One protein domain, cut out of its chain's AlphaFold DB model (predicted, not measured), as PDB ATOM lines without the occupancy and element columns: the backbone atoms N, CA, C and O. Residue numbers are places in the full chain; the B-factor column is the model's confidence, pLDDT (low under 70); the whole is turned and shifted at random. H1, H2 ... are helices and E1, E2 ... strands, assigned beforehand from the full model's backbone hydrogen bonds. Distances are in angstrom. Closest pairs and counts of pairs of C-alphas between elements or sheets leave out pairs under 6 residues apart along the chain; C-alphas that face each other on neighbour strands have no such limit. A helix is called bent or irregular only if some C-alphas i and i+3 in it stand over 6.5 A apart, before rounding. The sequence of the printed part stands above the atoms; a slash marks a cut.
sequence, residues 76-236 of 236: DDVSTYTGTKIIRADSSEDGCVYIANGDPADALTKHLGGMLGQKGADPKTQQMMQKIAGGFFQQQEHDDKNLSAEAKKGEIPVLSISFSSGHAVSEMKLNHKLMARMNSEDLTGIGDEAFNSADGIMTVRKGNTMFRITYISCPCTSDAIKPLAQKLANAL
ATOM      1  N   ASP A  76      33.615  30.791 -35.130       97.00
ATOM      2  CA  ASP A  76      34.449  30.381 -36.263       97.00
ATOM      3  C   ASP A  76      34.961  31.584 -37.055       97.00
ATOM      4  O   ASP A  76      36.142  31.623 -37.402       97.00
ATOM      5  N   ASP A  77      34.122  32.604 -37.273       95.81
ATOM      6  CA  ASP A  77      34.571  33.865 -37.871       95.81
ATOM      7  C   ASP A  77      35.650  34.497 -36.994       95.81
ATOM      8  O   ASP A  77      36.755  34.767 -37.462       95.81
ATOM      9  N   VAL A  78      35.357  34.685 -35.701       96.12
ATOM     10  CA  VAL A  78      36.311  35.305 -34.774       96.12
ATOM     11  C   VAL A  78      37.601  34.492 -34.728       96.12
ATOM     12  O   VAL A  78      38.675  35.075 -34.828       96.12
ATOM     13  N   SER A  79      37.528  33.160 -34.684       96.44
ATOM     14  CA  SER A  79      38.723  32.310 -34.687       96.44
ATOM     15  C   SER A  79      39.547  32.451 -35.964       96.44
ATOM     16  O   SER A  79      40.773  32.504 -35.905       96.44
ATOM     17  N   THR A  80      38.880  32.536 -37.117       96.19
ATOM     18  CA  THR A  80      39.529  32.654 -38.427       96.19
ATOM     19  C   THR A  80      40.284  33.972 -38.547       96.19
ATOM     20  O   THR A  80      41.452  33.979 -38.928       96.19
ATOM     21  N   TYR A  81      39.641  35.083 -38.190       94.69
ATOM     22  CA  TYR A  81      40.235  36.411 -38.339       94.69
ATOM     23  C   TYR A  81      41.264  36.725 -37.247       94.69
ATOM     24  O   TYR A  81      42.263  37.375 -37.523       94.69
ATOM     25  N   THR A  82      41.082  36.229 -36.021       92.75
ATOM     26  CA  THR A  82      42.044  36.448 -34.921       92.75
ATOM     27  C   THR A  82      43.203  35.450 -34.913       92.75
ATOM     28  O   THR A  82      44.137  35.598 -34.123       92.75
ATOM     29  N   GLY A  83      43.133  34.389 -35.724       91.94
ATOM     30  CA  GLY A  83      44.087  33.277 -35.690       91.94
ATOM     31  C   GLY A  83      44.088  32.502 -34.365       91.94
ATOM     32  O   GLY A  83      45.016  31.738 -34.104       91.94
ATOM     33  N   THR A  84      43.074  32.698 -33.515       92.94
ATOM     34  CA  THR A  84      43.014  32.149 -32.157       92.94
ATOM     35  C   THR A  84      41.747  31.326 -31.977       92.94
ATOM     36  O   THR A  84      40.645  31.814 -32.192       92.94
ATOM     37  N   LYS A  85      41.873  30.065 -31.550       95.88
ATOM     38  CA  LYS A  85      40.710  29.187 -31.361       95.88
ATOM     39  C   LYS A  85      39.843  29.662 -30.192       95.88
ATOM     40  O   LYS A  85      40.217  29.489 -29.032       95.88
ATOM     41  N   ILE A  86      38.656  30.172 -30.503       96.44
ATOM     42  CA  ILE A  86      37.673  30.586 -29.504       96.44
ATOM     43  C   ILE A  86      36.978  29.357 -28.910       96.44
ATOM     44  O   ILE A  86      36.395  28.536 -29.624       96.44
ATOM     45  N   ILE A  87      37.011  29.232 -27.584       95.62
ATOM     46  CA  ILE A  87      36.401  28.113 -26.852       95.62
ATOM     47  C   ILE A  87      34.957  28.423 -26.447       95.62
ATOM     48  O   ILE A  87      34.084  27.558 -26.569       95.62
ATOM     49  N   ARG A  88      34.666  29.674 -26.076       93.56
ATOM     50  CA  ARG A  88      33.314  30.142 -25.747       93.56
ATOM     51  C   ARG A  88      33.110  31.605 -26.123       93.56
ATOM     52  O   ARG A  88      34.073  32.336 -26.340       93.56
ATOM     53  N   ALA A  89      31.845  31.986 -26.201       94.12
ATOM     54  CA  ALA A  89      31.417  33.362 -26.339       94.12
ATOM     55  C   ALA A  89      30.364  33.617 -25.260       94.12
ATOM     56  O   ALA A  89      29.412  32.842 -25.152       94.12
ATOM     57  N   ASP A  90      30.573  34.659 -24.469       90.88
ATOM     58  CA  ASP A  90      29.726  35.016 -23.341       90.88
ATOM     59  C   ASP A  90      28.977  36.306 -23.697       90.88
ATOM     60  O   ASP A  90      29.592  37.354 -23.910       90.88
ATOM     61  N   SER A  91      27.649  36.220 -23.815       91.06
ATOM     62  CA  SER A  91      26.794  37.388 -24.057       91.06
ATOM     63  C   SER A  91      26.444  38.069 -22.740       91.06
ATOM     64  O   SER A  91      26.214  37.419 -21.721       91.06
ATOM     65  N   SER A  92      26.339  39.389 -22.792       85.50
ATOM     66  CA  SER A  92      25.872  40.267 -21.716       85.50
ATOM     67  C   SER A  92      24.763  41.180 -22.247       85.50
ATOM     68  O   SER A  92      24.381  41.065 -23.412       85.50
ATOM     69  N   GLU A  93      24.218  42.053 -21.400       84.25
ATOM     70  CA  GLU A  93      23.159  42.996 -21.793       84.25
ATOM     71  C   GLU A  93      23.635  44.018 -22.835       84.25
ATOM     72  O   GLU A  93      22.853  44.470 -23.669       84.25
ATOM     73  N   ASP A  94      24.920  44.364 -22.800       86.44
ATOM     74  CA  ASP A  94      25.530  45.427 -23.592       86.44
ATOM     75  C   ASP A  94      26.681  44.938 -24.477       86.44
ATOM     76  O   ASP A  94      27.314  45.742 -25.160       86.44
ATOM     77  N   GLY A  95      26.963  43.635 -24.526       92.00
ATOM     78  CA  GLY A  95      28.076  43.139 -25.319       92.00
ATOM     79  C   GLY A  95      28.206  41.632 -25.470       92.00
ATOM     80  O   GLY A  95      27.413  40.841 -24.962       92.00
ATOM     81  N   CYS A  96      29.272  41.245 -26.161       93.38
ATOM     82  CA  CYS A  96      29.725  39.868 -26.298       93.38
ATOM     83  C   CYS A  96      31.237  39.783 -26.080       93.38
ATOM     84  O   CYS A  96      31.989  40.615 -26.595       93.38
ATOM     85  N   VAL A  97      31.692  38.756 -25.365       94.50
ATOM     86  CA  VAL A  97      33.115  38.485 -25.136       94.50
ATOM     87  C   VAL A  97      33.481  37.109 -25.685       94.50
ATOM     88  O   VAL A  97      32.875  36.106 -25.321       94.50
ATOM     89  N   TYR A  98      34.495  37.047 -26.548       94.62
ATOM     90  CA  TYR A  98      35.029  35.816 -27.129       94.62
ATOM     91  C   TYR A  98      36.292  35.394 -26.379       94.62
ATOM     92  O   TYR A  98      37.292  36.118 -26.351       94.62
ATOM     93  N   ILE A  99      36.246  34.201 -25.792       94.12
ATOM     94  CA  ILE A  99      37.290  33.675 -24.913       94.12
ATOM     95  C   ILE A  99      38.064  32.561 -25.618       94.12
ATOM     96  O   ILE A  99      37.470  31.682 -26.252       94.12
ATOM     97  N   ALA A 100      39.384  32.550 -25.450       94.75
ATOM     98  CA  ALA A 100      40.268  31.454 -25.843       94.75
ATOM     99  C   ALA A 100      41.109  30.970 -24.658       94.75
ATOM    100  O   ALA A 100      41.161  31.622 -23.618       94.75
ATOM    101  N   ASN A 101      41.799  29.843 -24.835       93.62
ATOM    102  CA  ASN A 101      42.860  29.456 -23.909       93.62
ATOM    103  C   ASN A 101      44.102  30.315 -24.167       93.62
ATOM    104  O   ASN A 101      44.497  30.493 -25.322       93.62
ATOM    105  N   GLY A 102      44.748  30.785 -23.109       87.19
ATOM    106  CA  GLY A 102      45.981  31.547 -23.204       87.19
ATOM    107  C   GLY A 102      46.461  32.069 -21.859       87.19
ATOM    108  O   GLY A 102      45.749  32.029 -20.858       87.19
ATOM    109  N   ASP A 103      47.689  32.574 -21.866       84.19
ATOM    110  CA  ASP A 103      48.215  33.382 -20.776       84.19
ATOM    111  C   ASP A 103      48.006  34.869 -21.119       84.19
ATOM    112  O   ASP A 103      48.374  35.291 -22.222       84.19
ATOM    113  N   PRO A 104      47.405  35.672 -20.227       79.50
ATOM    114  CA  PRO A 104      47.122  37.070 -20.527       79.50
ATOM    115  C   PRO A 104      48.365  37.925 -20.820       79.50
ATOM    116  O   PRO A 104      48.321  38.793 -21.696       79.50
ATOM    117  N   ALA A 105      49.481  37.679 -20.126       79.00
ATOM    118  CA  ALA A 105      50.710  38.445 -20.311       79.00
ATOM    119  C   ALA A 105      51.386  38.101 -21.647       79.00
ATOM    120  O   ALA A 105      51.847  39.000 -22.358       79.00
ATOM    121  N   ASP A 106      51.404  36.822 -22.025       81.12
ATOM    122  CA  ASP A 106      51.877  36.361 -23.335       81.12
ATOM    123  C   ASP A 106      51.005  36.908 -24.475       81.12
ATOM    124  O   ASP A 106      51.525  37.420 -25.469       81.12
ATOM    125  N   ALA A 107      49.681  36.876 -24.315       84.94
ATOM    126  CA  ALA A 107      48.733  37.392 -25.297       84.94
ATOM    127  C   ALA A 107      48.926  38.895 -25.558       84.94
ATOM    128  O   ALA A 107      49.078  39.312 -26.709       84.94
ATOM    129  N   LEU A 108      49.018  39.694 -24.491       82.25
ATOM    130  CA  LEU A 108      49.310  41.124 -24.586       82.25
ATOM    131  C   LEU A 108      50.694  41.375 -25.198       82.25
ATOM    132  O   LEU A 108      50.849  42.244 -26.053       82.25
ATOM    133  N   THR A 109      51.708  40.599 -24.809       81.44
ATOM    134  CA  THR A 109      53.064  40.726 -25.365       81.44
ATOM    135  C   THR A 109      53.082  40.458 -26.868       81.44
ATOM    136  O   THR A 109      53.713  41.207 -27.614       81.44
ATOM    137  N   LYS A 110      52.364  39.432 -27.338       85.12
ATOM    138  CA  LYS A 110      52.234  39.115 -28.768       85.12
ATOM    139  C   LYS A 110      51.474  40.194 -29.529       85.12
ATOM    140  O   LYS A 110      51.915  40.570 -30.613       85.12
ATOM    141  N   HIS A 111      50.391  40.718 -28.958       85.56
ATOM    142  CA  HIS A 111      49.648  41.838 -29.535       85.56
ATOM    143  C   HIS A 111      50.546  43.072 -29.710       85.56
ATOM    144  O   HIS A 111      50.707  43.588 -30.817       85.56
ATOM    145  N   LEU A 112      51.226  43.483 -28.636       81.62
ATOM    146  CA  LEU A 112      52.185  44.587 -28.655       81.62
ATOM    147  C   LEU A 112      53.327  44.338 -29.645       81.62
ATOM    148  O   LEU A 112      53.709  45.242 -30.384       81.62
ATOM    149  N   GLY A 113      53.853  43.115 -29.706       77.88
ATOM    150  CA  GLY A 113      54.865  42.721 -30.683       77.88
ATOM    151  C   GLY A 113      54.385  42.898 -32.126       77.88
ATOM    152  O   GLY A 113      55.117  43.457 -32.943       77.88
ATOM    153  N   GLY A 114      53.148  42.494 -32.428       76.62
ATOM    154  CA  GLY A 114      52.513  42.698 -33.733       76.62
ATOM    155  C   GLY A 114      52.368  44.178 -34.092       76.62
ATOM    156  O   GLY A 114      52.801  44.598 -35.166       76.62
ATOM    157  N   MET A 115      51.863  44.988 -33.158       76.94
ATOM    158  CA  MET A 115      51.727  46.439 -33.326       76.94
ATOM    159  C   MET A 115      53.083  47.116 -33.601       76.94
ATOM    160  O   MET A 115      53.215  47.952 -34.500       76.94
ATOM    161  N   LEU A 116      54.112  46.765 -32.827       73.88
ATOM    162  CA  LEU A 116      55.444  47.370 -32.922       73.88
ATOM    163  C   LEU A 116      56.191  46.916 -34.178       73.88
ATOM    164  O   LEU A 116      56.919  47.716 -34.771       73.88
ATOM    165  N   GLY A 117      55.968  45.671 -34.608       68.94
ATOM    166  CA  GLY A 117      56.478  45.132 -35.865       68.94
ATOM    167  C   GLY A 117      55.948  45.878 -37.090       68.94
ATOM    168  O   GLY A 117      56.696  46.074 -38.042       68.94
ATOM    169  N   GLN A 118      54.704  46.368 -37.047       63.84
ATOM    170  CA  GLN A 118      54.137  47.172 -38.135       63.84
ATOM    171  C   GLN A 118      54.571  48.644 -38.108       63.84
ATOM    172  O   GLN A 118      54.703  49.262 -39.161       63.84
ATOM    173  N   LYS A 119      54.808  49.220 -36.921       63.81
ATOM    174  CA  LYS A 119      55.130  50.652 -36.763       63.81
ATOM    175  C   LYS A 119      56.626  50.971 -36.651       63.81
ATOM    176  O   LYS A 119      56.979  52.143 -36.570       63.81
ATOM    177  N   GLY A 120      57.507  49.966 -36.673       57.25
ATOM    178  CA  GLY A 120      58.961  50.167 -36.663       57.25
ATOM    179  C   GLY A 120      59.471  50.840 -35.383       57.25
ATOM    180  O   GLY A 120      60.219  51.813 -35.447       57.25
ATOM    181  N   ALA A 121      59.031  50.366 -34.217       62.19
ATOM    182  CA  ALA A 121      59.318  51.036 -32.950       62.19
ATOM    183  C   ALA A 121      60.764  50.855 -32.464       62.19
ATOM    184  O   ALA A 121      61.306  49.746 -32.457       62.19
ATOM    185  N   ASP A 122      61.357  51.952 -31.987       61.16
ATOM    186  CA  ASP A 122      62.708  51.966 -31.437       61.16
ATOM    187  C   ASP A 122      62.795  51.201 -30.090       61.16
ATOM    188  O   ASP A 122      61.796  51.059 -29.372       61.16
ATOM    189  N   PRO A 123      63.991  50.730 -29.690       61.91
ATOM    190  CA  PRO A 123      64.173  49.946 -28.468       61.91
ATOM    191  C   PRO A 123      63.715  50.647 -27.176       61.91
ATOM    192  O   PRO A 123      63.312  49.971 -26.226       61.91
ATOM    193  N   LYS A 124      63.738  51.991 -27.111       59.16
ATOM    194  CA  LYS A 124      63.226  52.722 -25.939       59.16
ATOM    195  C   LYS A 124      61.706  52.679 -25.862       59.16
ATOM    196  O   LYS A 124      61.171  52.525 -24.765       59.16
ATOM    197  N   THR A 125      61.014  52.766 -26.995       59.53
ATOM    198  CA  THR A 125      59.553  52.623 -27.051       59.53
ATOM    199  C   THR A 125      59.119  51.221 -26.614       59.53
ATOM    200  O   THR A 125      58.176  51.091 -25.835       59.53
ATOM    201  N   GLN A 126      59.867  50.180 -27.001       60.75
ATOM    202  CA  GLN A 126      59.622  48.804 -26.548       60.75
ATOM    203  C   GLN A 126      59.749  48.660 -25.020       60.75
ATOM    204  O   GLN A 126      58.847  48.128 -24.373       60.75
ATOM    205  N   GLN A 127      60.818  49.196 -24.417       60.19
ATOM    206  CA  GLN A 127      61.000  49.168 -22.957       60.19
ATOM    207  C   GLN A 127      59.934  49.966 -22.198       60.19
ATOM    208  O   GLN A 127      59.509  49.569 -21.111       60.19
ATOM    209  N   MET A 128      59.514  51.107 -22.744       59.78
ATOM    210  CA  MET A 128      58.490  51.937 -22.122       59.78
ATOM    211  C   MET A 128      57.122  51.250 -22.161       59.78
ATOM    212  O   MET A 128      56.435  51.224 -21.141       59.78
ATOM    213  N   MET A 129      56.760  50.619 -23.282       62.28
ATOM    214  CA  MET A 129      55.511  49.860 -23.380       62.28
ATOM    215  C   MET A 129      55.508  48.619 -22.494       62.28
ATOM    216  O   MET A 129      54.488  48.358 -21.876       62.28
ATOM    217  N   GLN A 130      56.628  47.908 -22.335       61.56
ATOM    218  CA  GLN A 130      56.709  46.787 -21.386       61.56
ATOM    219  C   GLN A 130      56.443  47.227 -19.939       61.56
ATOM    220  O   GLN A 130      55.750  46.532 -19.200       61.56
ATOM    221  N   LYS A 131      56.936  48.407 -19.532       61.41
ATOM    222  CA  LYS A 131      56.652  48.972 -18.201       61.41
ATOM    223  C   LYS A 131      55.205  49.428 -18.046       61.41
ATOM    224  O   LYS A 131      54.629  49.232 -16.980       61.41
ATOM    225  N   ILE A 132      54.623  50.025 -19.087       62.59
ATOM    226  CA  ILE A 132      53.214  50.442 -19.082       62.59
ATOM    227  C   ILE A 132      52.304  49.215 -19.056       62.59
ATOM    228  O   ILE A 132      51.395  49.168 -18.239       62.59
ATOM    229  N   ALA A 133      52.580  48.212 -19.886       58.09
ATOM    230  CA  ALA A 133      51.850  46.953 -19.933       58.09
ATOM    231  C   ALA A 133      51.930  46.226 -18.589       58.09
ATOM    232  O   ALA A 133      50.892  45.907 -18.028       58.09
ATOM    233  N   GLY A 134      53.128  46.055 -18.018       58.91
ATOM    234  CA  GLY A 134      53.296  45.424 -16.706       58.91
ATOM    235  C   GLY A 134      52.587  46.177 -15.575       58.91
ATOM    236  O   GLY A 134      51.940  45.551 -14.741       58.91
ATOM    237  N   GLY A 135      52.651  47.513 -15.564       60.88
ATOM    238  CA  GLY A 135      51.964  48.334 -14.562       60.88
ATOM    239  C   GLY A 135      50.442  48.355 -14.727       60.88
ATOM    240  O   GLY A 135      49.721  48.306 -13.737       60.88
ATOM    241  N   PHE A 136      49.947  48.382 -15.966       62.03
ATOM    242  CA  PHE A 136      48.519  48.300 -16.265       62.03
ATOM    243  C   PHE A 136      47.967  46.927 -15.892       62.03
ATOM    244  O   PHE A 136      46.946  46.859 -15.223       62.03
ATOM    245  N   PHE A 137      48.677  45.852 -16.236       62.06
ATOM    246  CA  PHE A 137      48.260  44.489 -15.923       62.06
ATOM    247  C   PHE A 137      48.209  44.241 -14.413       62.06
ATOM    248  O   PHE A 137      47.214  43.743 -13.907       62.06
ATOM    249  N   GLN A 138      49.234  44.678 -13.673       61.12
ATOM    250  CA  GLN A 138      49.248  44.574 -12.210       61.12
ATOM    251  C   GLN A 138      48.123  45.377 -11.552       61.12
ATOM    252  O   GLN A 138      47.504  44.904 -10.603       61.12
ATOM    253  N   GLN A 139      47.844  46.580 -12.058       58.09
ATOM    254  CA  GLN A 139      46.739  47.393 -11.560       58.09
ATOM    255  C   GLN A 139      45.385  46.750 -11.885       58.09
ATOM    256  O   GLN A 139      44.492  46.724 -11.044       58.09
ATOM    257  N   GLN A 140      45.239  46.194 -13.085       59.91
ATOM    258  CA  GLN A 140      43.997  45.586 -13.540       59.91
ATOM    259  C   GLN A 140      43.720  44.251 -12.835       59.91
ATOM    260  O   GLN A 140      42.587  44.010 -12.447       59.91
ATOM    261  N   GLU A 141      44.734  43.420 -12.579       59.75
ATOM    262  CA  GLU A 141      44.594  42.217 -11.744       59.75
ATOM    263  C   GLU A 141      44.226  42.555 -10.295       59.75
ATOM    264  O   GLU A 141      43.455  41.827  -9.664       59.75
ATOM    265  N   HIS A 142      44.773  43.651  -9.765       58.16
ATOM    266  CA  HIS A 142      44.474  44.116  -8.414       58.16
ATOM    267  C   HIS A 142      43.024  44.613  -8.284       58.16
ATOM    268  O   HIS A 142      42.363  44.332  -7.281       58.16
ATOM    269  N   ASP A 143      42.523  45.321  -9.298       55.66
ATOM    270  CA  ASP A 143      41.205  45.960  -9.265       55.66
ATOM    271  C   ASP A 143      40.081  45.059  -9.820       55.66
ATOM    272  O   ASP A 143      38.930  45.180  -9.390       55.66
ATOM    273  N   ASP A 144      40.398  44.105 -10.705       58.44
ATOM    274  CA  ASP A 144      39.453  43.175 -11.327       58.44
ATOM    275  C   ASP A 144      39.751  41.711 -10.949       58.44
ATOM    276  O   ASP A 144      40.588  41.000 -11.518       58.44
ATOM    277  N   LYS A 145      38.989  41.223  -9.965       59.22
ATOM    278  CA  LYS A 145      39.071  39.835  -9.486       59.22
ATOM    279  C   LYS A 145      38.662  38.807 -10.544       59.22
ATOM    280  O   LYS A 145      38.998  37.632 -10.378       59.22
ATOM    281  N   ASN A 146      37.927  39.212 -11.578       60.19
ATOM    282  CA  ASN A 146      37.443  38.322 -12.625       60.19
ATOM    283  C   ASN A 146      38.567  38.004 -13.615       60.19
ATOM    284  O   ASN A 146      38.837  36.830 -13.854       60.19
ATOM    285  N   LEU A 147      39.340  39.018 -14.021       60.22
ATOM    286  CA  LEU A 147      40.587  38.844 -14.777       60.22
ATOM    287  C   LEU A 147      41.570  37.916 -14.048       60.22
ATOM    288  O   LEU A 147      42.103  36.976 -14.636       60.22
ATOM    289  N   SER A 148      41.729  38.096 -12.733       59.69
ATOM    290  CA  SER A 148      42.540  37.200 -11.892       59.69
ATOM    291  C   SER A 148      42.011  35.754 -11.831       59.69
ATOM    292  O   SER A 148      42.774  34.818 -11.582       59.69
ATOM    293  N   ALA A 149      40.704  35.535 -11.995       66.25
ATOM    294  CA  ALA A 149      40.100  34.203 -12.003       66.25
ATOM    295  C   ALA A 149      40.204  33.532 -13.381       66.25
ATOM    296  O   ALA A 149      40.420  32.322 -13.450       66.25
ATOM    297  N   GLU A 150      40.086  34.301 -14.460       66.00
ATOM    298  CA  GLU A 150      40.272  33.852 -15.844       66.00
ATOM    299  C   GLU A 150      41.738  33.506 -16.123       66.00
ATOM    300  O   GLU A 150      42.023  32.422 -16.634       66.00
ATOM    301  N   ALA A 151      42.675  34.325 -15.634       67.62
ATOM    302  CA  ALA A 151      44.106  34.025 -15.666       67.62
ATOM    303  C   ALA A 151      44.424  32.679 -14.991       67.62
ATOM    304  O   ALA A 151      45.171  31.863 -15.528       67.62
ATOM    305  N   LYS A 152      43.788  32.374 -13.849       74.44
ATOM    306  CA  LYS A 152      43.940  31.077 -13.155       74.44
ATOM    307  C   LYS A 152      43.361  29.892 -13.925       74.44
ATOM    308  O   LYS A 152      43.786  28.763 -13.691       74.44
ATOM    309  N   LYS A 153      42.387  30.127 -14.805       81.44
ATOM    310  CA  LYS A 153      41.827  29.107 -15.703       81.44
ATOM    311  C   LYS A 153      42.652  28.944 -16.983       81.44
ATOM    312  O   LYS A 153      42.402  28.000 -17.725       81.44
ATOM    313  N   GLY A 154      43.633  29.819 -17.223       85.25
ATOM    314  CA  GLY A 154      44.378  29.866 -18.479       85.25
ATOM    315  C   GLY A 154      43.501  30.332 -19.639       85.25
ATOM    316  O   GLY A 154      43.606  29.792 -20.739       85.25
ATOM    317  N   GLU A 155      42.597  31.276 -19.382       88.62
ATOM    318  CA  GLU A 155      41.649  31.805 -20.358       88.62
ATOM    319  C   GLU A 155      41.848  33.310 -20.545       88.62
ATOM    320  O   GLU A 155      42.135  34.032 -19.590       88.62
ATOM    321  N   ILE A 156      41.679  33.784 -21.780       88.50
ATOM    322  CA  ILE A 156      41.859  35.191 -22.151       88.50
ATOM    323  C   ILE A 156      40.684  35.709 -22.992       88.50
ATOM    324  O   ILE A 156      40.209  34.993 -23.883       88.50
ATOM    325  N   PRO A 157      40.249  36.967 -22.787       90.12
ATOM    326  CA  PRO A 157      39.341  37.638 -23.705       90.12
ATOM    327  C   PRO A 157      40.109  38.075 -24.952       90.12
ATOM    328  O   PRO A 157      40.852  39.051 -24.927       90.12
ATOM    329  N   VAL A 158      39.939  37.343 -26.052       92.50
ATOM    330  CA  VAL A 158      40.608  37.646 -27.330       92.50
ATOM    331  C   VAL A 158      39.973  38.863 -27.990       92.50
ATOM    332  O   VAL A 158      40.669  39.708 -28.550       92.50
ATOM    333  N   LEU A 159      38.644  38.939 -27.931       94.88
ATOM    334  CA  LEU A 159      37.859  39.993 -28.554       94.88
ATOM    335  C   LEU A 159      36.621  40.267 -27.702       94.88
ATOM    336  O   LEU A 159      35.882  39.341 -27.378       94.88
ATOM    337  N   SER A 160      36.372  41.527 -27.366       94.31
ATOM    338  CA  SER A 160      35.114  41.960 -26.757       94.31
ATOM    339  C   SER A 160      34.432  43.011 -27.618       94.31
ATOM    340  O   SER A 160      35.088  43.837 -28.252       94.31
ATOM    341  N   ILE A 161      33.107  42.954 -27.654       95.25
ATOM    342  CA  ILE A 161      32.245  43.882 -28.376       95.25
ATOM    343  C   ILE A 161      31.309  44.487 -27.351       95.25
ATOM    344  O   ILE A 161      30.578  43.742 -26.707       95.25
ATOM    345  N   SER A 162      31.314  45.805 -27.214       93.44
ATOM    346  CA  SER A 162      30.297  46.521 -26.446       93.44
ATOM    347  C   SER A 162      29.459  47.394 -27.364       93.44
ATOM    348  O   SER A 162      29.963  47.901 -28.367       93.44
ATOM    349  N   PHE A 163      28.188  47.562 -27.028       92.25
ATOM    350  CA  PHE A 163      27.210  48.346 -27.764       92.25
ATOM    351  C   PHE A 163      26.680  49.470 -26.881       92.25
ATOM    352  O   PHE A 163      26.396  49.286 -25.701       92.25
ATOM    353  N   SER A 164      26.481  50.637 -27.478       90.31
ATOM    354  CA  SER A 164      25.735  51.736 -26.884       90.31
ATOM    355  C   SER A 164      24.740  52.289 -27.900       90.31
ATOM    356  O   SER A 164      24.949  52.236 -29.115       90.31
ATOM    357  N   SER A 165      23.611  52.797 -27.409       87.38
ATOM    358  CA  SER A 165      22.556  53.369 -28.248       87.38
ATOM    359  C   SER A 165      22.005  54.656 -27.633       87.38
ATOM    360  O   SER A 165      22.227  54.949 -26.460       87.38
ATOM    361  N   GLY A 166      21.326  55.471 -28.443       83.94
ATOM    362  CA  GLY A 166      20.638  56.687 -27.988       83.94
ATOM    363  C   GLY A 166      21.417  57.987 -28.205       83.94
ATOM    364  O   GLY A 166      20.805  59.013 -28.500       83.94
ATOM    365  N   HIS A 167      22.753  57.956 -28.137       89.06
ATOM    366  CA  HIS A 167      23.604  59.151 -28.276       89.06
ATOM    367  C   HIS A 167      24.839  58.935 -29.165       89.06
ATOM    368  O   HIS A 167      25.847  59.631 -29.016       89.06
ATOM    369  N   ALA A 168      24.760  58.002 -30.117       90.31
ATOM    370  CA  ALA A 168      25.922  57.473 -30.830       90.31
ATOM    371  C   ALA A 168      26.757  58.533 -31.574       90.31
ATOM    372  O   ALA A 168      27.975  58.424 -31.619       90.31
ATOM    373  N   VAL A 169      26.148  59.595 -32.120       92.44
ATOM    374  CA  VAL A 169      26.888  60.685 -32.797       92.44
ATOM    375  C   VAL A 169      27.739  61.491 -31.809       92.44
ATOM    376  O   VAL A 169      28.932  61.709 -32.027       92.44
ATOM    377  N   SER A 170      27.136  61.931 -30.702       92.19
ATOM    378  CA  SER A 170      27.836  62.690 -29.659       92.19
ATOM    379  C   SER A 170      28.902  61.838 -28.977       92.19
ATOM    380  O   SER A 170      30.000  62.321 -28.694       92.19
ATOM    381  N   GLU A 171      28.594  60.561 -28.753       91.06
ATOM    382  CA  GLU A 171      29.510  59.593 -28.168       91.06
ATOM    383  C   GLU A 171      30.694  59.296 -29.094       91.06
ATOM    384  O   GLU A 171      31.835  59.326 -28.634       91.06
ATOM    385  N   MET A 172      30.457  59.106 -30.397       93.62
ATOM    386  CA  MET A 172      31.510  58.920 -31.397       93.62
ATOM    387  C   MET A 172      32.457  60.121 -31.423       93.62
ATOM    388  O   MET A 172      33.671  59.959 -31.314       93.62
ATOM    389  N   LYS A 173      31.914  61.345 -31.449       92.56
ATOM    390  CA  LYS A 173      32.713  62.578 -31.429       92.56
ATOM    391  C   LYS A 173      33.549  62.721 -30.154       92.56
ATOM    392  O   LYS A 173      34.702  63.152 -30.216       92.56
ATOM    393  N   LEU A 174      32.978  62.391 -28.995       90.31
ATOM    394  CA  LEU A 174      33.692  62.436 -27.718       90.31
ATOM    395  C   LEU A 174      34.812  61.392 -27.673       90.31
ATOM    396  O   LEU A 174      35.941  61.727 -27.308       90.31
ATOM    397  N   ASN A 175      34.511  60.154 -28.068       87.94
ATOM    398  CA  ASN A 175      35.476  59.065 -28.091       87.94
ATOM    399  C   ASN A 175      36.603  59.347 -29.074       87.94
ATOM    400  O   ASN A 175      37.760  59.255 -28.686       87.94
ATOM    401  N   HIS A 176      36.293  59.785 -30.290       88.50
ATOM    402  CA  HIS A 176      37.299  60.165 -31.276       88.50
ATOM    403  C   HIS A 176      38.242  61.242 -30.731       88.50
ATOM    404  O   HIS A 176      39.456  61.062 -30.724       88.50
ATOM    405  N   LYS A 177      37.701  62.306 -30.121       88.69
ATOM    406  CA  LYS A 177      38.513  63.369 -29.508       88.69
ATOM    407  C   LYS A 177      39.404  62.867 -28.367       88.69
ATOM    408  O   LYS A 177      40.528  63.347 -28.211       88.69
ATOM    409  N   LEU A 178      38.901  61.955 -27.538       85.38
ATOM    410  CA  LEU A 178      39.671  61.363 -26.445       85.38
ATOM    411  C   LEU A 178      40.787  60.454 -26.982       85.38
ATOM    412  O   LEU A 178      41.924  60.529 -26.517       85.38
ATOM    413  N   MET A 179      40.462  59.640 -27.984       83.38
ATOM    414  CA  MET A 179      41.326  58.612 -28.568       83.38
ATOM    415  C   MET A 179      42.333  59.185 -29.575       83.38
ATOM    416  O   MET A 179      43.388  58.594 -29.772       83.38
ATOM    417  N   ALA A 180      42.099  60.384 -30.118       79.31
ATOM    418  CA  ALA A 180      43.053  61.109 -30.963       79.31
ATOM    419  C   ALA A 180      44.417  61.323 -30.292       79.31
ATOM    420  O   ALA A 180      45.447  61.414 -30.957       79.31
ATOM    421  N   ARG A 181      44.454  61.351 -28.954       76.75
ATOM    422  CA  ARG A 181      45.700  61.430 -28.173       76.75
ATOM    423  C   ARG A 181      46.463  60.105 -28.088       76.75
ATOM    424  O   ARG A 181      47.603  60.107 -27.640       76.75
ATOM    425  N   MET A 182      45.853  58.996 -28.501       69.69
ATOM    426  CA  MET A 182      46.381  57.629 -28.419       69.69
ATOM    427  C   MET A 182      46.663  57.025 -29.799       69.69
ATOM    428  O   MET A 182      46.601  55.810 -29.972       69.69
ATOM    429  N   ASN A 183      47.018  57.872 -30.771       75.31
ATOM    430  CA  ASN A 183      47.296  57.470 -32.150       75.31
ATOM    431  C   ASN A 183      46.081  56.779 -32.792       75.31
ATOM    432  O   ASN A 183      46.086  55.565 -33.014       75.31
ATOM    433  N   SER A 184      45.027  57.566 -33.027       85.25
ATOM    434  CA  SER A 184      43.833  57.101 -33.726       85.25
ATOM    435  C   SER A 184      43.970  57.237 -35.241       85.25
ATOM    436  O   SER A 184      44.515  58.223 -35.732       85.25
ATOM    437  N   GLU A 185      43.395  56.291 -35.968       90.44
ATOM    438  CA  GLU A 185      43.319  56.262 -37.425       90.44
ATOM    439  C   GLU A 185      41.858  56.137 -37.854       90.44
ATOM    440  O   GLU A 185      41.156  55.230 -37.403       90.44
ATOM    441  N   ASP A 186      41.405  57.031 -38.731       94.25
ATOM    442  CA  ASP A 186      40.063  56.956 -39.305       94.25
ATOM    443  C   ASP A 186      39.975  55.810 -40.313       94.25
ATOM    444  O   ASP A 186      40.848  55.630 -41.162       94.25
ATOM    445  N   LEU A 187      38.891  55.041 -40.237       95.12
ATOM    446  CA  LEU A 187      38.648  53.895 -41.098       95.12
ATOM    447  C   LEU A 187      37.482  54.186 -42.040       95.12
ATOM    448  O   LEU A 187      36.365  54.470 -41.611       95.12
ATOM    449  N   THR A 188      37.727  54.061 -43.340       94.44
ATOM    450  CA  THR A 188      36.684  54.199 -44.361       94.44
ATOM    451  C   THR A 188      36.031  52.856 -44.672       94.44
ATOM    452  O   THR A 188      36.710  51.833 -44.724       94.44
ATOM    453  N   GLY A 189      34.729  52.868 -44.966       94.75
ATOM    454  CA  GLY A 189      33.984  51.699 -45.451       94.75
ATOM    455  C   GLY A 189      33.273  50.885 -44.367       94.75
ATOM    456  O   GLY A 189      32.363  50.131 -44.703       94.75
ATOM    457  N   ILE A 190      33.608  51.093 -43.091       97.38
ATOM    458  CA  ILE A 190      33.015  50.389 -41.948       97.38
ATOM    459  C   ILE A 190      32.004  51.302 -41.252       97.38
ATOM    460  O   ILE A 190      32.366  52.359 -40.740       97.38
ATOM    461  N   GLY A 191      30.742  50.873 -41.192       96.44
ATOM    462  CA  GLY A 191      29.675  51.667 -40.584       96.44
ATOM    463  C   GLY A 191      29.428  52.991 -41.312       96.44
ATOM    464  O   GLY A 191      29.666  53.112 -42.512       96.44
ATOM    465  N   ASP A 192      28.908  53.971 -40.579       96.94
ATOM    466  CA  ASP A 192      28.802  55.354 -41.050       96.94
ATOM    467  C   ASP A 192      30.057  56.161 -40.675       96.94
ATOM    468  O   ASP A 192      30.474  57.045 -41.418       96.94
ATOM    469  N   GLU A 193      30.650  55.857 -39.517       97.06
ATOM    470  CA  GLU A 193      31.931  56.392 -39.048       97.06
ATOM    471  C   GLU A 193      32.679  55.286 -38.296       97.06
ATOM    472  O   GLU A 193      32.072  54.558 -37.508       97.06
ATOM    473  N   ALA A 194      33.995  55.188 -38.473       97.50
ATOM    474  CA  ALA A 194      34.826  54.255 -37.725       97.50
ATOM    475  C   ALA A 194      36.234  54.812 -37.518       97.50
ATOM    476  O   ALA A 194      36.772  55.506 -38.379       97.50
ATOM    477  N   PHE A 195      36.851  54.470 -36.390       96.19
ATOM    478  CA  PHE A 195      38.272  54.709 -36.161       96.19
ATOM    479  C   PHE A 195      38.888  53.576 -35.344       96.19
ATOM    480  O   PHE A 195      38.232  52.933 -34.520       96.19
ATOM    481  N   ASN A 196      40.177  53.353 -35.554       93.31
ATOM    482  CA  ASN A 196      41.007  52.485 -34.739       93.31
ATOM    483  C   ASN A 196      41.862  53.329 -33.796       93.31
ATOM    484  O   ASN A 196      42.363  54.373 -34.194       93.31
ATOM    485  N   SER A 197      42.066  52.885 -32.563       88.69
ATOM    486  CA  SER A 197      42.923  53.540 -31.579       88.69
ATOM    487  C   SER A 197      43.919  52.541 -31.019       88.69
ATOM    488  O   SER A 197      43.536  51.444 -30.604       88.69
ATOM    489  N   ALA A 198      45.191  52.949 -30.979       82.88
ATOM    490  CA  ALA A 198      46.297  52.170 -30.419       82.88
ATOM    491  C   ALA A 198      46.426  50.732 -30.969       82.88
ATOM    492  O   ALA A 198      47.029  49.893 -30.318       82.88
ATOM    493  N   ASP A 199      45.866  50.459 -32.153       85.94
ATOM    494  CA  ASP A 199      45.793  49.121 -32.757       85.94
ATOM    495  C   ASP A 199      45.193  48.025 -31.866       85.94
ATOM    496  O   ASP A 199      45.493  46.857 -32.049       85.94
ATOM    497  N   GLY A 200      44.320  48.404 -30.929       87.12
ATOM    498  CA  GLY A 200      43.684  47.466 -30.000       87.12
ATOM    499  C   GLY A 200      42.223  47.780 -29.680       87.12
ATOM    500  O   GLY A 200      41.561  47.001 -28.992       87.12
ATOM    501  N   ILE A 201      41.708  48.916 -30.163       91.81
ATOM    502  CA  ILE A 201      40.324  49.343 -29.960       91.81
ATOM    503  C   ILE A 201      39.786  49.936 -31.260       91.81
ATOM    504  O   ILE A 201      40.220  51.007 -31.681       91.81
ATOM    505  N   MET A 202      38.791  49.291 -31.861       95.88
ATOM    506  CA  MET A 202      38.060  49.822 -33.008       95.88
ATOM    507  C   MET A 202      36.691  50.311 -32.551       95.88
ATOM    508  O   MET A 202      35.912  49.545 -31.991       95.88
ATOM    509  N   THR A 203      36.397  51.588 -32.775       96.44
ATOM    510  CA  THR A 203      35.092  52.183 -32.468       96.44
ATOM    511  C   THR A 203      34.363  52.447 -33.771       96.44
ATOM    512  O   THR A 203      34.928  53.054 -34.680       96.44
ATOM    513  N   VAL A 204      33.119  51.991 -33.863       97.81
ATOM    514  CA  VAL A 204      32.294  52.093 -35.067       97.81
ATOM    515  C   VAL A 204      30.927  52.636 -34.694       97.81
ATOM    516  O   VAL A 204      30.311  52.200 -33.723       97.81
ATOM    517  N   ARG A 205      30.421  53.564 -35.498       96.88
ATOM    518  CA  ARG A 205      29.050  54.055 -35.441       96.88
ATOM    519  C   ARG A 205      28.279  53.551 -36.656       96.88
ATOM    520  O   ARG A 205      28.730  53.716 -37.789       96.88
ATOM    521  N   LYS A 206      27.088  52.999 -36.429       95.88
ATOM    522  CA  LYS A 206      26.106  52.665 -37.467       95.88
ATOM    523  C   LYS A 206      24.727  53.148 -37.029       95.88
ATOM    524  O   LYS A 206      24.200  52.701 -36.013       95.88
ATOM    525  N   GLY A 207      24.147  54.092 -37.767       93.44
ATOM    526  CA  GLY A 207      22.897  54.738 -37.382       93.44
ATOM    527  C   GLY A 207      23.005  55.376 -35.994       93.44
ATOM    528  O   GLY A 207      23.924  56.159 -35.731       93.44
ATOM    529  N   ASN A 208      22.071  55.015 -35.109       93.31
ATOM    530  CA  ASN A 208      22.031  55.468 -33.713       93.31
ATOM    531  C   ASN A 208      22.686  54.486 -32.720       93.31
ATOM    532  O   ASN A 208      22.479  54.605 -31.509       93.31
ATOM    533  N   THR A 209      23.467  53.533 -33.226       93.00
ATOM    534  CA  THR A 209      24.212  52.555 -32.434       93.00
ATOM    535  C   THR A 209      25.703  52.807 -32.606       93.00
ATOM    536  O   THR A 209      26.193  53.027 -33.717       93.00
ATOM    537  N   MET A 210      26.439  52.777 -31.506       95.00
ATOM    538  CA  MET A 210      27.890  52.682 -31.519       95.00
ATOM    539  C   MET A 210      28.269  51.307 -30.985       95.00
ATOM    540  O   MET A 210      27.648  50.806 -30.052       95.00
ATOM    541  N   PHE A 211      29.286  50.693 -31.571       95.38
ATOM    542  CA  PHE A 211      29.904  49.517 -30.992       95.38
ATOM    543  C   PHE A 211      31.418  49.669 -30.948       95.38
ATOM    544  O   PHE A 211      32.030  50.352 -31.775       95.38
ATOM    545  N   ARG A 212      32.030  49.036 -29.955       95.25
ATOM    546  CA  ARG A 212      33.473  49.037 -29.746       95.25
ATOM    547  C   ARG A 212      33.980  47.614 -29.721       95.25
ATOM    548  O   ARG A 212      33.539  46.828 -28.894       95.25
ATOM    549  N   ILE A 213      34.942  47.322 -30.586       96.50
ATOM    550  CA  ILE A 213      35.673  46.061 -30.603       96.50
ATOM    551  C   ILE A 213      37.012  46.285 -29.901       96.50
ATOM    552  O   ILE A 213      37.838  47.060 -30.385       96.50
ATOM    553  N   THR A 214      37.234  45.613 -28.777       94.12
ATOM    554  CA  THR A 214      38.512  45.619 -28.053       94.12
ATOM    555  C   THR A 214      39.215  44.287 -28.276       94.12
ATOM    556  O   THR A 214      38.610  43.235 -28.088       94.12
ATOM    557  N   TYR A 215      40.479  44.323 -28.690       93.12
ATOM    558  CA  TYR A 215      41.238  43.139 -29.117       93.12
ATOM    559  C   TYR A 215      42.715  43.201 -28.694       93.12
ATOM    560  O   TYR A 215      43.587  42.628 -29.338       93.12
ATOM    561  N   ILE A 216      43.000  43.867 -27.571       85.75
ATOM    562  CA  ILE A 216      44.358  44.058 -27.022       85.75
ATOM    563  C   ILE A 216      45.065  42.765 -26.577       85.75
ATOM    564  O   ILE A 216      46.276  42.765 -26.372       85.75
ATOM    565  N   SER A 217      44.316  41.672 -26.418       84.44
ATOM    566  CA  SER A 217      44.849  40.336 -26.105       84.44
ATOM    567  C   SER A 217      44.816  39.410 -27.327       84.44
ATOM    568  O   SER A 217      45.058  38.211 -27.212       84.44
ATOM    569  N   CYS A 218      44.483  39.937 -28.506       85.62
ATOM    570  CA  CYS A 218      44.555  39.200 -29.756       85.62
ATOM    571  C   CYS A 218      45.965  39.334 -30.338       85.62
ATOM    572  O   CYS A 218      46.428  40.458 -30.519       85.62
ATOM    573  N   PRO A 219      46.644  38.249 -30.738       84.50
ATOM    574  CA  PRO A 219      47.899  38.332 -31.487       84.50
ATOM    575  C   PRO A 219      47.656  38.755 -32.954       84.50
ATOM    576  O   PRO A 219      48.173  38.146 -33.886       84.50
ATOM    577  N   CYS A 220      46.831  39.779 -33.166       87.19
ATOM    578  CA  CYS A 220      46.401  40.295 -34.453       87.19
ATOM    579  C   CYS A 220      46.398  41.829 -34.451       87.19
ATOM    580  O   CYS A 220      46.431  42.457 -33.393       87.19
ATOM    581  N   THR A 221      46.354  42.417 -35.646       88.25
ATOM    582  CA  THR A 221      46.289  43.869 -35.859       88.25
ATOM    583  C   THR A 221      44.902  44.288 -36.331       88.25
ATOM    584  O   THR A 221      44.065  43.445 -36.678       88.25
ATOM    585  N   SER A 222      44.648  45.594 -36.407       90.94
ATOM    586  CA  SER A 222      43.378  46.128 -36.908       90.94
ATOM    587  C   SER A 222      42.966  45.599 -38.280       90.94
ATOM    588  O   SER A 222      41.773  45.402 -38.499       90.94
ATOM    589  N   ASP A 223      43.904  45.314 -39.186       92.00
ATOM    590  CA  ASP A 223      43.593  44.766 -40.515       92.00
ATOM    591  C   ASP A 223      42.852  43.429 -40.447       92.00
ATOM    592  O   ASP A 223      41.933  43.187 -41.230       92.00
ATOM    593  N   ALA A 224      43.197  42.592 -39.469       92.75
ATOM    594  CA  ALA A 224      42.520  41.327 -39.233       92.75
ATOM    595  C   ALA A 224      41.101  41.524 -38.669       92.75
ATOM    596  O   ALA A 224      40.214  40.707 -38.904       92.75
ATOM    597  N   ILE A 225      40.867  42.629 -37.956       95.69
ATOM    598  CA  ILE A 225      39.591  42.939 -37.298       95.69
ATOM    599  C   ILE A 225      38.620  43.690 -38.220       95.69
ATOM    600  O   ILE A 225      37.406  43.535 -38.074       95.69
ATOM    601  N   LYS A 226      39.112  44.457 -39.204       96.50
ATOM    602  CA  LYS A 226      38.277  45.223 -40.155       96.50
ATOM    603  C   LYS A 226      37.139  44.387 -40.781       96.50
ATOM    604  O   LYS A 226      36.006  44.872 -40.778       96.50
ATOM    605  N   PRO A 227      37.351  43.138 -41.251       97.00
ATOM    606  CA  PRO A 227      36.269  42.312 -41.793       97.00
ATOM    607  C   PRO A 227      35.184  41.957 -40.766       97.00
ATOM    608  O   PRO A 227      33.999  41.951 -41.104       97.00
ATOM    609  N   LEU A 228      35.563  41.702 -39.508       97.00
ATOM    610  CA  LEU A 228      34.612  41.446 -38.421       97.00
ATOM    611  C   LEU A 228      33.783  42.697 -38.118       97.00
ATOM    612  O   LEU A 228      32.562  42.614 -37.993       97.00
ATOM    613  N   ALA A 229      34.432  43.860 -38.063       97.56
ATOM    614  CA  ALA A 229      33.762  45.139 -37.854       97.56
ATOM    615  C   ALA A 229      32.780  45.462 -38.988       97.56
ATOM    616  O   ALA A 229      31.663  45.902 -38.726       97.56
ATOM    617  N   GLN A 230      33.157  45.183 -40.239       97.56
ATOM    618  CA  GLN A 230      32.264  45.327 -41.386       97.56
ATOM    619  C   GLN A 230      31.048  44.406 -41.273       97.56
ATOM    620  O   GLN A 230      29.916  44.844 -41.473       97.56
ATOM    621  N   LYS A 231      31.282  43.127 -40.957       96.44
ATOM    622  CA  LYS A 231      30.217  42.133 -40.805       96.44
ATOM    623  C   LYS A 231      29.224  42.558 -39.727       96.44
ATOM    624  O   LYS A 231      28.022  42.506 -39.968       96.44
ATOM    625  N   LEU A 232      29.729  43.037 -38.591       95.62
ATOM    626  CA  LEU A 232      28.906  43.544 -37.501       95.62
ATOM    627  C   LEU A 232      28.127  44.802 -37.906       95.62
ATOM    628  O   LEU A 232      26.917  44.847 -37.727       95.62
ATOM    629  N   ALA A 233      28.786  45.790 -38.515       96.38
ATOM    630  CA  ALA A 233      28.135  47.024 -38.961       96.38
ATOM    631  C   ALA A 233      27.038  46.791 -40.012       96.38
ATOM    632  O   ALA A 233      26.093  47.568 -40.078       96.38
ATOM    633  N   ASN A 234      27.164  45.749 -40.838       95.75
ATOM    634  CA  ASN A 234      26.157  45.383 -41.834       95.75
ATOM    635  C   ASN A 234      24.960  44.625 -41.233       95.75
ATOM    636  O   ASN A 234      23.940  44.482 -41.904       95.75
ATOM    637  N   ALA A 235      25.102  44.092 -40.018       91.81
ATOM    638  CA  ALA A 235      24.062  43.344 -39.319       91.81
ATOM    639  C   ALA A 235      23.234  44.209 -38.347       91.81
ATOM    640  O   ALA A 235      22.264  43.704 -37.774       91.81
ATOM    641  N   LEU A 236      23.630  45.475 -38.160       87.12
ATOM    642  CA  LEU A 236      22.936  46.512 -37.388       87.12
ATOM    643  C   LEU A 236      22.104  47.408 -38.311       87.12
ATOM    644  O   LEU A 236      20.967  47.736 -37.910       87.12
TER     645      LEU A 236
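What this domain is: This is residues 76 to 236 of the 236 residues of an uncharacterized protein of Acidobacteriales bacterium (UniProt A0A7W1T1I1). A twisted sheet of seven strands has H5 over one face and H6, with the short H1, over the opposite face, while a helical hairpin of H2 and H3 stands at one end of the strands. Past H3 the short H4 turns a corner and leads back into the sheet at E3. The printed part has 161 residues with six named helices and seven named strands, in the order H1 E1 E2 H2 H3 H4 E3 H5 E4 E5 E6 E7 H6; the sheet runs E1 E2 E3 E7 E6 E5 E4, antiparallel throughout. The class is mixed, helices and strands, and the whole is compact, with a radius of gyration of the C-alphas of 15.6 A and spans of 38 by 36 by 30 A.

How they stand to each other: H1, residues 76 to 82, is on the sheet at a height of 9.3 A. E1, residues 86 to 91, and E2, residues 95 to 101, form a hairpin, with N 90 and O 97 within hydrogen-bond range at 2.8 A. H1 lies over E2 and runs across the strands, at 75 degrees to E2 on the local plane. H2, residues 104 to 119, and H3, residues 123 to 143, form a helical hairpin at a shallow tilt of 31 degrees, opposite ways. They only just touch, with 3 pairs of C-alphas within 8 A, the closest those of Leu 116 and Gln 126 at 7.8 A. H3 is not on the sheet. H4, residues 145 to 153, touches H3 only at the corner, the closest C-alphas being those of Glu 141 and Ser 148, 5.4 A apart; it only grazes the sheet. E3, residues 155 to 165, bends by 54 degrees at residue 158 and pairs with E2, N 98 and O 159 being 2.8 A apart. H2 is on the sheet; its closest C-alpha to E3 is that of Pro 104, 5.8 A from that of Ile 156. H5, residues 168 to 182, precedes a meander, each strand the antiparallel neighbour of the one before: E4, residues 184 to 187, E5, residues 193 to 197, E6, residues 201 to 206, and E7, residues 209 to 214. Pairs within hydrogen-bond range are N 185 and O 196 at 2.8 A, N 203 and O 195 at 2.9 A, N 211 and O 204 at 2.8 A, and, between E3 and E7, N 162 and O 212 at 3.0 A. H5 lies over E6 and E5 at a height of 8.1 A, along the strands. H6, residues 222 to 235, lies over E7 and E6 on the opposite face at 9.1 A, also along the strands; with H5 it makes three layers, helices on both faces of a sheet. H6 is only just irregular, C-alphas 224 and 227 being 6.8 A apart. With residues 224 to 228 alone it touches H1, on the same face; the closest C-alphas are those of Tyr 81 and Ala 224, 5.5 A apart. Every O i to N i+4 pair is within hydrogen-bond range in H1, H2, H3 and H4, against 9 of 11 in H5 and 8 of 10 in H6.

Where its parts are: H1 begins at C-alpha 76, (34.449, 30.381, -36.263). H3 measures 30.2 A from C-alpha 123, (64.173, 49.946, -28.468), to C-alpha 143; E3 measures 29.9 A, H2 22.6 A and H5 20.6 A. H6, 19.7 A long, ends at C-alpha 235, (24.062, 43.344, -39.319).

The domain as a whole: The C-alphas farthest apart are those of Pro 123 and Gly 166, at 44.1 A. The printed part has no cut and ends at the chain's last residue, 236. No link is long; E7 to H6 is short, the others tight. Mean pLDDT of the printed part is 83.9, with residues 117 to 151 and residue 182 under 70.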